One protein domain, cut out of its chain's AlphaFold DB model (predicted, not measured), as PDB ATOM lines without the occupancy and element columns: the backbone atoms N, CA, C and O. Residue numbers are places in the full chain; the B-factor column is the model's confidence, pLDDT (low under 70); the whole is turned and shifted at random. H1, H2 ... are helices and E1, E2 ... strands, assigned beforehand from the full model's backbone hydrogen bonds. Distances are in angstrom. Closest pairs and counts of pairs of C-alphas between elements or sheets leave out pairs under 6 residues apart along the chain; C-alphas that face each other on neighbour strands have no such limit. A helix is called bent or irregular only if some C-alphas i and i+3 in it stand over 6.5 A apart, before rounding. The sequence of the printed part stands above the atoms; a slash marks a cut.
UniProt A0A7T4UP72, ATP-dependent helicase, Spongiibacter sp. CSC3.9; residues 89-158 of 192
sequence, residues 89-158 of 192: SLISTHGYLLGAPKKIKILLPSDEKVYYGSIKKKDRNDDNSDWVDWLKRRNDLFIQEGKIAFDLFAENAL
ATOM      1  N   SER A  89     136.415 201.001 180.563       97.12
ATOM      2  CA  SER A  89     135.002 200.607 180.677       97.12
ATOM      3  C   SER A  89     134.804 199.115 180.406       97.12
ATOM      4  O   SER A  89     134.026 198.474 181.113       97.12
ATOM      5  N   LEU A  90     135.495 198.554 179.410       97.44
ATOM      6  CA  LEU A  90     135.425 197.124 179.106       97.44
ATOM      7  C   LEU A  90     136.051 196.290 180.222       97.44
ATOM      8  O   LEU A  90     135.417 195.370 180.733       97.44
ATOM      9  N   ILE A  91     137.261 196.645 180.650       98.00
ATOM     10  CA  ILE A  91     138.015 195.894 181.658       98.00
ATOM     11  C   ILE A  91     137.331 195.962 183.018       98.00
ATOM     12  O   ILE A  91     137.127 194.933 183.647       98.00
ATOM     13  N   SER A  92     136.923 197.145 183.472       97.50
ATOM     14  CA  SER A  92     136.255 197.295 184.769       97.50
ATOM     15  C   SER A  92     134.905 196.570 184.841       97.50
ATOM     16  O   SER A  92     134.503 196.159 185.927       97.50
ATOM     17  N   THR A  93     134.234 196.369 183.700       96.62
ATOM     18  CA  THR A  93     132.945 195.658 183.632       96.62
ATOM     19  C   THR A  93     133.123 194.150 183.438       96.62
ATOM     20  O   THR A  93     132.411 193.357 184.054       96.62
ATOM     21  N   HIS A  94     134.063 193.737 182.586       97.12
ATOM     22  CA  HIS A  94     134.160 192.365 182.079       97.12
ATOM     23  C   HIS A  94     135.496 191.675 182.359       97.12
ATOM     24  O   HIS A  94     135.640 190.499 182.042       97.12
ATOM     25  N   GLY A  95     136.464 192.349 182.984       97.19
ATOM     26  CA  GLY A  95     137.814 191.823 183.214       97.19
ATOM     27  C   GLY A  95     137.858 190.532 184.034       97.19
ATOM     28  O   GLY A  95     138.804 189.764 183.907       97.19
ATOM     29  N   TYR A  96     136.800 190.221 184.789       96.31
ATOM     30  CA  TYR A  96     136.664 188.929 185.465       96.31
ATOM     31  C   TYR A  96     136.646 187.729 184.505       96.31
ATOM     32  O   TYR A  96     137.023 186.626 184.893       96.31
ATOM     33  N   LEU A  97     136.260 187.930 183.241       96.19
ATOM     34  CA  LEU A  97     136.320 186.899 182.200       96.19
ATOM     35  C   LEU A  97     137.757 186.572 181.771       96.19
ATOM     36  O   LEU A  97     137.988 185.537 181.153       96.19
ATOM     37  N   LEU A  98     138.722 187.430 182.110       96.06
ATOM     38  CA  LEU A  98     140.149 187.159 181.939       96.06
ATOM     39  C   LEU A  98     140.768 186.462 183.159       96.06
ATOM     40  O   LEU A  98     141.969 186.218 183.163       96.06
ATOM     41  N   GLY A  99     139.974 186.145 184.186       95.88
ATOM     42  CA  GLY A  99     140.449 185.551 185.438       95.88
ATOM     43  C   GLY A  99     140.782 186.564 186.536       95.88
ATOM     44  O   GLY A  99     141.183 186.155 187.620       95.88
ATOM     45  N   ALA A 100     140.592 187.865 186.292       97.50
ATOM     46  CA  ALA A 100     140.770 188.891 187.315       97.50
ATOM     47  C   ALA A 100     139.625 188.882 188.357       97.50
ATOM     48  O   ALA A 100     138.526 188.380 188.097       97.50
ATOM     49  N   PRO A 101     139.809 189.489 189.540       97.44
ATOM     50  CA  PRO A 101     138.726 189.676 190.495       97.44
ATOM     51  C   PRO A 101     137.636 190.601 189.938       97.44
ATOM     52  O   PRO A 101     137.891 191.473 189.110       97.44
ATOM     53  N   LYS A 102     136.405 190.491 190.460       93.88
ATOM     54  CA  LYS A 102     135.276 191.344 190.023       93.88
ATOM     55  C   LYS A 102     135.508 192.843 190.235       93.88
ATOM     56  O   LYS A 102     134.926 193.655 189.527       93.88
ATOM     57  N   LYS A 103     136.288 193.222 191.251       95.56
ATOM     58  CA  LYS A 103     136.610 194.623 191.543       95.56
ATOM     59  C   LYS A 103     138.002 194.921 191.015       95.56
ATOM     60  O   LYS A 103     138.979 194.483 191.610       95.56
ATOM     61  N   ILE A 104     138.065 195.699 189.941       97.69
ATOM     62  CA  ILE A 104     139.318 196.106 189.311       97.69
ATOM     63  C   ILE A 104     139.604 197.567 189.662       97.69
ATOM     64  O   ILE A 104     138.696 198.400 189.730       97.69
ATOM     65  N   LYS A 105     140.874 197.878 189.909       97.06
ATOM     66  CA  LYS A 105     141.381 199.221 190.188       97.06
ATOM     67  C   LYS A 105     142.574 199.515 189.291       97.06
ATOM     68  O   LYS A 105     143.362 198.632 188.967       97.06
ATOM     69  N   ILE A 106     142.707 200.782 188.931       97.56
ATOM     70  CA  ILE A 106     143.865 201.266 188.190       97.56
ATOM     71  C   ILE A 106     145.054 201.330 189.147       97.56
ATOM     72  O   ILE A 106     144.948 201.921 190.223       97.56
ATOM     73  N   LEU A 107     146.170 200.731 188.747       96.31
ATOM     74  CA  LEU A 107     147.456 200.907 189.398       96.31
ATOM     75  C   LEU A 107     148.102 202.175 188.833       96.31
ATOM     76  O   LEU A 107     148.403 202.244 187.642       96.31
ATOM     77  N   LEU A 108     148.242 203.209 189.664       94.62
ATOM     78  CA  LEU A 108     148.769 204.494 189.211       94.62
ATOM     79  C   LEU A 108     150.291 204.417 189.017       94.62
ATOM     80  O   LEU A 108     150.957 203.702 189.764       94.62
ATOM     81  N   PRO A 109     150.886 205.227 188.120       91.25
ATOM     82  CA  PRO A 109     152.337 205.225 187.908       91.25
ATOM     83  C   PRO A 109     153.171 205.492 189.173       91.25
ATOM     84  O   PRO A 109     154.308 205.029 189.283       91.25
ATOM     85  N   SER A 110     152.621 206.244 190.136       90.81
ATOM     86  CA  SER A 110     153.230 206.461 191.455       90.81
ATOM     87  C   SER A 110     153.307 205.179 192.278       90.81
ATOM     88  O   SER A 110     154.305 204.955 192.959       90.81
ATOM     89  N   ASP A 111     152.280 204.339 192.181       92.50
ATOM     90  CA  ASP A 111     152.158 203.087 192.920       92.50
ATOM     91  C   ASP A 111     152.986 201.992 192.241       92.50
ATOM     92  O   ASP A 111     153.633 201.206 192.925       92.50
ATOM     93  N   GLU A 112     153.056 201.985 190.904       93.38
ATOM     94  CA  GLU A 112     153.965 201.112 190.146       93.38
ATOM     95  C   GLU A 112     155.426 201.314 190.567       93.38
ATOM     96  O   GLU A 112     156.173 200.350 190.736       93.38
ATOM     97  N   LYS A 113     155.827 202.573 190.800       90.62
ATOM     98  CA  LYS A 113     157.189 202.918 191.227       90.62
ATOM     99  C   LYS A 113     157.581 202.267 192.555       90.62
ATOM    100  O   LYS A 113     158.765 202.038 192.778       90.62
ATOM    101  N   VAL A 114     156.620 201.944 193.420       90.62
ATOM    102  CA  VAL A 114     156.893 201.224 194.674       90.62
ATOM    103  C   VAL A 114     157.399 199.805 194.397       90.62
ATOM    104  O   VAL A 114     158.228 199.309 195.153       90.62
ATOM    105  N   TYR A 115     156.962 199.172 193.304       88.81
ATOM    106  CA  TYR A 115     157.337 197.798 192.968       88.81
ATOM    107  C   TYR A 115     158.678 197.712 192.242       88.81
ATOM    108  O   TYR A 115     159.540 196.943 192.654       88.81
ATOM    109  N   TYR A 116     158.877 198.503 191.182       90.25
ATOM    110  CA  TYR A 116     160.137 198.482 190.424       90.25
ATOM    111  C   TYR A 116     161.233 199.368 191.046       90.25
ATOM    112  O   TYR A 116     162.357 199.436 190.548       90.25
ATOM    113  N   GLY A 117     160.920 200.096 192.121       90.19
ATOM    114  CA  GLY A 117     161.876 200.856 192.920       90.19
ATOM    115  C   GLY A 117     162.660 201.911 192.131       90.19
ATOM    116  O   GLY A 117     162.103 202.816 191.501       90.19
ATOM    117  N   SER A 118     163.989 201.818 192.209       89.50
ATOM    118  CA  SER A 118     164.930 202.828 191.701       89.50
ATOM    119  C   SER A 118     165.338 202.636 190.234       89.50
ATOM    120  O   SER A 118     166.230 203.352 189.766       89.50
ATOM    121  N   ILE A 119     164.702 201.718 189.493       92.19
ATOM    122  CA  ILE A 119     165.011 201.488 188.071       92.19
ATOM    123  C   ILE A 119     164.742 202.771 187.269       92.19
ATOM    124  O   ILE A 119     163.607 203.256 187.124       92.19
ATOM    125  N   LYS A 120     165.824 203.351 186.739       91.81
ATOM    126  CA  LYS A 120     165.780 204.592 185.960       91.81
ATOM    127  C   LYS A 120     165.150 204.322 184.603       91.81
ATOM    128  O   LYS A 120     165.300 203.247 184.043       91.81
ATOM    129  N   LYS A 121     164.500 205.337 184.024       91.19
ATOM    130  CA  LYS A 121     163.801 205.225 182.731       91.19
ATOM    131  C   LYS A 121     164.663 204.622 181.608       91.19
ATOM    132  O   LYS A 121     164.138 203.860 180.814       91.19
ATOM    133  N   LYS A 122     165.959 204.949 181.558       93.56
ATOM    134  CA  LYS A 122     166.902 204.435 180.548       93.56
ATOM    135  C   LYS A 122     167.188 202.928 180.667       93.56
ATOM    136  O   LYS A 122     167.569 202.316 179.680       93.56
ATOM    137  N   ASP A 123     166.977 202.362 181.853       93.94
ATOM    138  CA  ASP A 123     167.260 200.964 182.181       93.94
ATOM    139  C   ASP A 123     165.965 200.118 182.165       93.94
ATOM    140  O   ASP A 123     165.959 198.990 182.641       93.94
ATOM    141  N   ARG A 124     164.848 200.670 181.662       93.12
ATOM    142  CA  ARG A 124     163.545 199.994 181.512       93.12
ATOM    143  C   ARG A 124     163.448 199.341 180.138       93.12
ATOM    144  O   ARG A 124     162.773 199.859 179.249       93.12
ATOM    145  N   ASN A 125     164.195 198.266 179.956       93.88
ATOM    146  CA  ASN A 125     164.314 197.537 178.698       93.88
ATOM    147  C   ASN A 125     164.423 196.031 178.968       93.88
ATOM    148  O   ASN A 125     164.528 195.611 180.122       93.88
ATOM    149  N   ASP A 126     164.390 195.241 177.900       93.12
ATOM    150  CA  ASP A 126     164.343 193.777 177.978       93.12
ATOM    151  C   ASP A 126     165.649 193.151 178.502       93.12
ATOM    152  O   ASP A 126     165.638 192.007 178.951       93.12
ATOM    153  N   ASP A 127     166.755 193.905 178.518       94.94
ATOM    154  CA  ASP A 127     168.048 193.448 179.046       94.94
ATOM    155  C   ASP A 127     168.139 193.566 180.580       94.94
ATOM    156  O   ASP A 127     169.029 192.986 181.205       94.94
ATOM    157  N   ASN A 128     167.233 194.317 181.216       95.00
ATOM    158  CA  ASN A 128     167.206 194.484 182.665       95.00
ATOM    159  C   ASN A 128     166.272 193.455 183.319       95.00
ATOM    160  O   ASN A 128     165.048 193.582 183.245       95.00
ATOM    161  N   SER A 129     166.847 192.471 184.019       94.75
ATOM    162  CA  SER A 129     166.094 191.400 184.689       94.75
ATOM    163  C   SER A 129     165.037 191.922 185.661       94.75
ATOM    164  O   SER A 129     163.903 191.453 185.627       94.75
ATOM    165  N   ASP A 130     165.364 192.936 186.467       93.88
ATOM    166  CA  ASP A 130     164.439 193.490 187.460       93.88
ATOM    167  C   ASP A 130     163.254 194.191 186.780       93.88
ATOM    168  O   ASP A 130     162.122 194.166 187.269       93.88
ATOM    169  N   TRP A 131     163.499 194.808 185.618       94.94
ATOM    170  CA  TRP A 131     162.440 195.408 184.813       94.94
ATOM    171  C   TRP A 131     161.540 194.341 184.187       94.94
ATOM    172  O   TRP A 131     160.316 194.452 184.265       94.94
ATOM    173  N   VAL A 132     162.124 193.286 183.619       94.56
ATOM    174  CA  VAL A 132     161.373 192.153 183.058       94.56
ATOM    175  C   VAL A 132     160.529 191.463 184.133       94.56
ATOM    176  O   VAL A 132     159.365 191.130 183.890       94.56
ATOM    177  N   ASP A 133     161.065 191.292 185.339       94.56
ATOM    178  CA  ASP A 133     160.328 190.716 186.463       94.56
ATOM    179  C   ASP A 133     159.182 191.626 186.920       94.56
ATOM    180  O   ASP A 133     158.082 191.137 187.197       94.56
ATOM    181  N   TRP A 134     159.369 192.950 186.893       94.75
ATOM    182  CA  TRP A 134     158.269 193.895 187.090       94.75
ATOM    183  C   TRP A 134     157.169 193.746 186.026       94.75
ATOM    184  O   TRP A 134     155.985 193.685 186.376       94.75
ATOM    185  N   LEU A 135     157.532 193.640 184.741       94.44
ATOM    186  CA  LEU A 135     156.568 193.461 183.646       94.44
ATOM    187  C   LEU A 135     155.734 192.180 183.804       94.44
ATOM    188  O   LEU A 135     154.545 192.179 183.473       94.44
ATOM    189  N   LYS A 136     156.315 191.106 184.346       94.50
ATOM    190  CA  LYS A 136     155.567 189.891 184.710       94.50
ATOM    191  C   LYS A 136     154.682 190.140 185.930       94.50
ATOM    192  O   LYS A 136     153.477 189.897 185.882       94.50
ATOM    193  N   ARG A 137     155.248 190.710 186.998       95.12
ATOM    194  CA  ARG A 137     154.549 190.922 188.271       95.12
ATOM    195  C   ARG A 137     153.301 191.792 188.128       95.12
ATOM    196  O   ARG A 137     152.301 191.519 188.784       95.12
ATOM    197  N   ARG A 138     153.314 192.824 187.281       95.69
ATOM    198  CA  ARG A 138     152.128 193.673 187.057       95.69
ATOM    199  C   ARG A 138     150.957 192.932 186.400       95.69
ATOM    200  O   ARG A 138     149.811 193.287 186.662       95.69
ATOM    201  N   ASN A 139     151.225 191.893 185.605       95.25
ATOM    202  CA  ASN A 139     150.175 191.019 185.079       95.25
ATOM    203  C   ASN A 139     149.582 190.155 186.202       95.25
ATOM    204  O   ASN A 139     148.361 190.058 186.322       95.25
ATOM    205  N   ASP A 140     150.424 189.627 187.095       96.06
ATOM    206  CA  ASP A 140     149.949 188.901 188.280       96.06
ATOM    207  C   ASP A 140     149.113 189.795 189.202       96.06
ATOM    208  O   ASP A 140     148.088 189.356 189.716       96.06
ATOM    209  N   LEU A 141     149.504 191.060 189.391       97.06
ATOM    210  CA  LEU A 141     148.722 192.029 190.165       97.06
ATOM    211  C   LEU A 141     147.320 192.231 189.575       97.06
ATOM    212  O   LEU A 141     146.350 192.363 190.327       97.06
ATOM    213  N   PHE A 142     147.187 192.219 188.248       97.69
ATOM    214  CA  PHE A 142     145.882 192.310 187.606       97.69
ATOM    215  C   PHE A 142     145.044 191.056 187.871       97.69
ATOM    216  O   PHE A 142     143.911 191.166 188.345       97.69
ATOM    217  N   ILE A 143     145.609 189.874 187.632       97.44
ATOM    218  CA  ILE A 143     144.883 188.603 187.749       97.44
ATOM    219  C   ILE A 143     144.570 188.233 189.205       97.44
ATOM    220  O   ILE A 143     143.485 187.742 189.494       97.44
ATOM    221  N   GLN A 144     145.486 188.475 190.140       97.00
ATOM    222  CA  GLN A 144     145.336 188.050 191.536       97.00
ATOM    223  C   GLN A 144     144.657 189.119 192.399       97.00
ATOM    224  O   GLN A 144     143.837 188.797 193.258       97.00
ATOM    225  N   GLU A 145     144.980 190.397 192.180       96.81
ATOM    226  CA  GLU A 145     144.546 191.499 193.050       96.81
ATOM    227  C   GLU A 145     143.597 192.493 192.360       96.81
ATOM    228  O   GLU A 145     143.078 193.402 193.012       96.81
ATOM    229  N   GLY A 146     143.359 192.351 191.052       97.31
ATOM    230  CA  GLY A 146     142.539 193.285 190.281       97.31
ATOM    231  C   GLY A 146     143.200 194.648 190.081       97.31
ATOM    232  O   GLY A 146     142.495 195.625 189.844       97.31
ATOM    233  N   LYS A 147     144.527 194.757 190.203       97.69
ATOM    234  CA  LYS A 147     145.273 196.012 190.010       97.69
ATOM    235  C   LYS A 147     145.926 196.023 188.632       97.69
ATOM    236  O   LYS A 147     146.851 195.257 188.399       97.69
ATOM    237  N   ILE A 148     145.475 196.896 187.737       97.94
ATOM    238  CA  ILE A 148     145.945 196.932 186.344       97.94
ATOM    239  C   ILE A 148     146.671 198.241 186.017       97.94
ATOM    240  O   ILE A 148     146.162 199.326 186.302       97.94
ATOM    241  N   ALA A 149     147.854 198.129 185.413       96.62
ATOM    242  CA  ALA A 149     148.619 199.266 184.900       96.62
ATOM    243  C   ALA A 149     147.986 199.830 183.616       96.62
ATOM    244  O   ALA A 149     147.347 199.104 182.853       96.62
ATOM    245  N   PHE A 150     148.160 201.129 183.368       93.19
ATOM    246  CA  PHE A 150     147.498 201.830 182.256       93.19
ATOM    247  C   PHE A 150     147.821 201.256 180.873       93.19
ATOM    248  O   PHE A 150     146.940 201.183 180.018       93.19
ATOM    249  N   ASP A 151     149.069 200.857 180.642       92.50
ATOM    250  CA  ASP A 151     149.529 200.347 179.351       92.50
ATOM    251  C   ASP A 151     148.994 198.943 179.034       92.50
ATOM    252  O   ASP A 151     148.934 198.559 177.871       92.50
ATOM    253  N   LEU A 152     148.500 198.215 180.040       96.06
ATOM    254  CA  LEU A 152     147.855 196.913 179.859       96.06
ATOM    255  C   LEU A 152     146.395 197.022 179.385       96.06
ATOM    256  O   LEU A 152     145.755 196.003 179.127       96.06
ATOM    257  N   PHE A 153     145.831 198.232 179.283       96.69
ATOM    258  CA  PHE A 153     144.410 198.397 178.961       96.69
ATOM    259  C   PHE A 153     144.076 197.937 177.540       96.69
ATOM    260  O   PHE A 153     143.072 197.259 177.347       96.69
ATOM    261  N   ALA A 154     144.891 198.295 176.548       95.69
ATOM    262  CA  ALA A 154     144.595 197.953 175.159       95.69
ATOM    263  C   ALA A 154     144.624 196.431 174.947       95.69
ATOM    264  O   ALA A 154     143.641 195.855 174.489       95.69
ATOM    265  N   GLU A 155     145.699 195.772 175.389       96.06
ATOM    266  CA  GLU A 155     145.865 194.319 175.278       96.06
ATOM    267  C   GLU A 155     144.732 193.548 175.970       96.06
ATOM    268  O   GLU A 155     144.150 192.630 175.393       96.06
ATOM    269  N   ASN A 156     144.361 193.936 177.195       97.44
ATOM    270  CA  ASN A 156     143.315 193.231 177.938       97.44
ATOM    271  C   ASN A 156     141.908 193.526 177.397       97.44
ATOM    272  O   ASN A 156     141.048 192.644 177.410       97.44
ATOM    273  N   ALA A 157     141.651 194.736 176.892       97.62
ATOM    274  CA  ALA A 157     140.393 195.039 176.212       97.62
ATOM    275  C   ALA A 157     140.254 194.237 174.909       97.62
ATOM    276  O   ALA A 157     139.194 193.654 174.672       97.62
ATOM    277  N   LEU A 158     141.327 194.141 174.120       97.00
ATOM    278  CA  LEU A 158     141.372 193.298 172.927       97.00
ATOM    279  C   LEU A 158     141.133 191.828 173.291       97.00
ATOM    280  O   LEU A 158     140.256 191.191 172.718       97.00
TER     281      LEU A 158
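What this domain is: This is residues 89 to 158 of the 192 residues of the protein "ATP-dependent helicase" of Spongiibacter sp. CSC3.9 (UniProt A0A7T4UP72). A small pair of parallel strands, E1 and E2, sits beside the later part of one long helix, H3, which runs along the length of an elongated body. H1 lies across one end and packs on H4; at the other end the link of residues 117 to 128 folds back from H2 to the start of H3. The 70 printed residues hold four named helices and two named strands, in the order H1 E1 H2 H3 E2 H4, mostly helix. The whole is compact, with a radius of gyration of the C-alphas of 12.6 A, and spans 35 by 21 by 18 A.

How they stand to each other: E1, residues 105 to 107, and E2, residues 147 to 149, are parallel neighbours at 47 degrees, with N 107 and O 148 2.8 A apart, within hydrogen-bond range. With H2, residues 109 to 116, and H3, residues 129 to 145, they make a strand-helix-strand unit, two parallel strands with helices between, its crossover right-handed. The closest C-alphas of H3 and E2, Phe 142 and Ile 148, are 4.8 A apart. H2 touches H3 at residues 130 to 134 alone, closest C-alphas Tyr 116 and Trp 134, 6.0 A, opposite ways at a steep tilt of 62 degrees. H1, residues 89 to 98, touches H4, residues 150 to 158, with C-alphas Ile 91 and Ala 157 closest at 6.0 A. O i to N i+4 pairs are within hydrogen-bond range in 3 of 6 for H1, 2 of 4 for H2, 12 of 13 for H3 and 3 of 5 for H4.

Where its parts are: H1 begins at C-alpha 89 (135.002, 200.607, 180.677) and is irregular, C-alphas 93 and 96 being 7.9 A apart. H3 measures 23.1 A from C-alpha 129 (166.094, 191.400, 184.689), with a kink of 27 degrees near residue 139. H4 measures 14.0 A, ends at C-alpha 158 (141.372, 193.298, 172.927) and is only just irregular, C-alphas 151 and 154 being 6.9 A apart.

The domain as a whole: The farthest C-alphas, Lys 102 and Lys 122, are 35.5 A apart. The link H2 to H3 is long, and the printed part has no cut. No printed residue is under 70 in pLDDT.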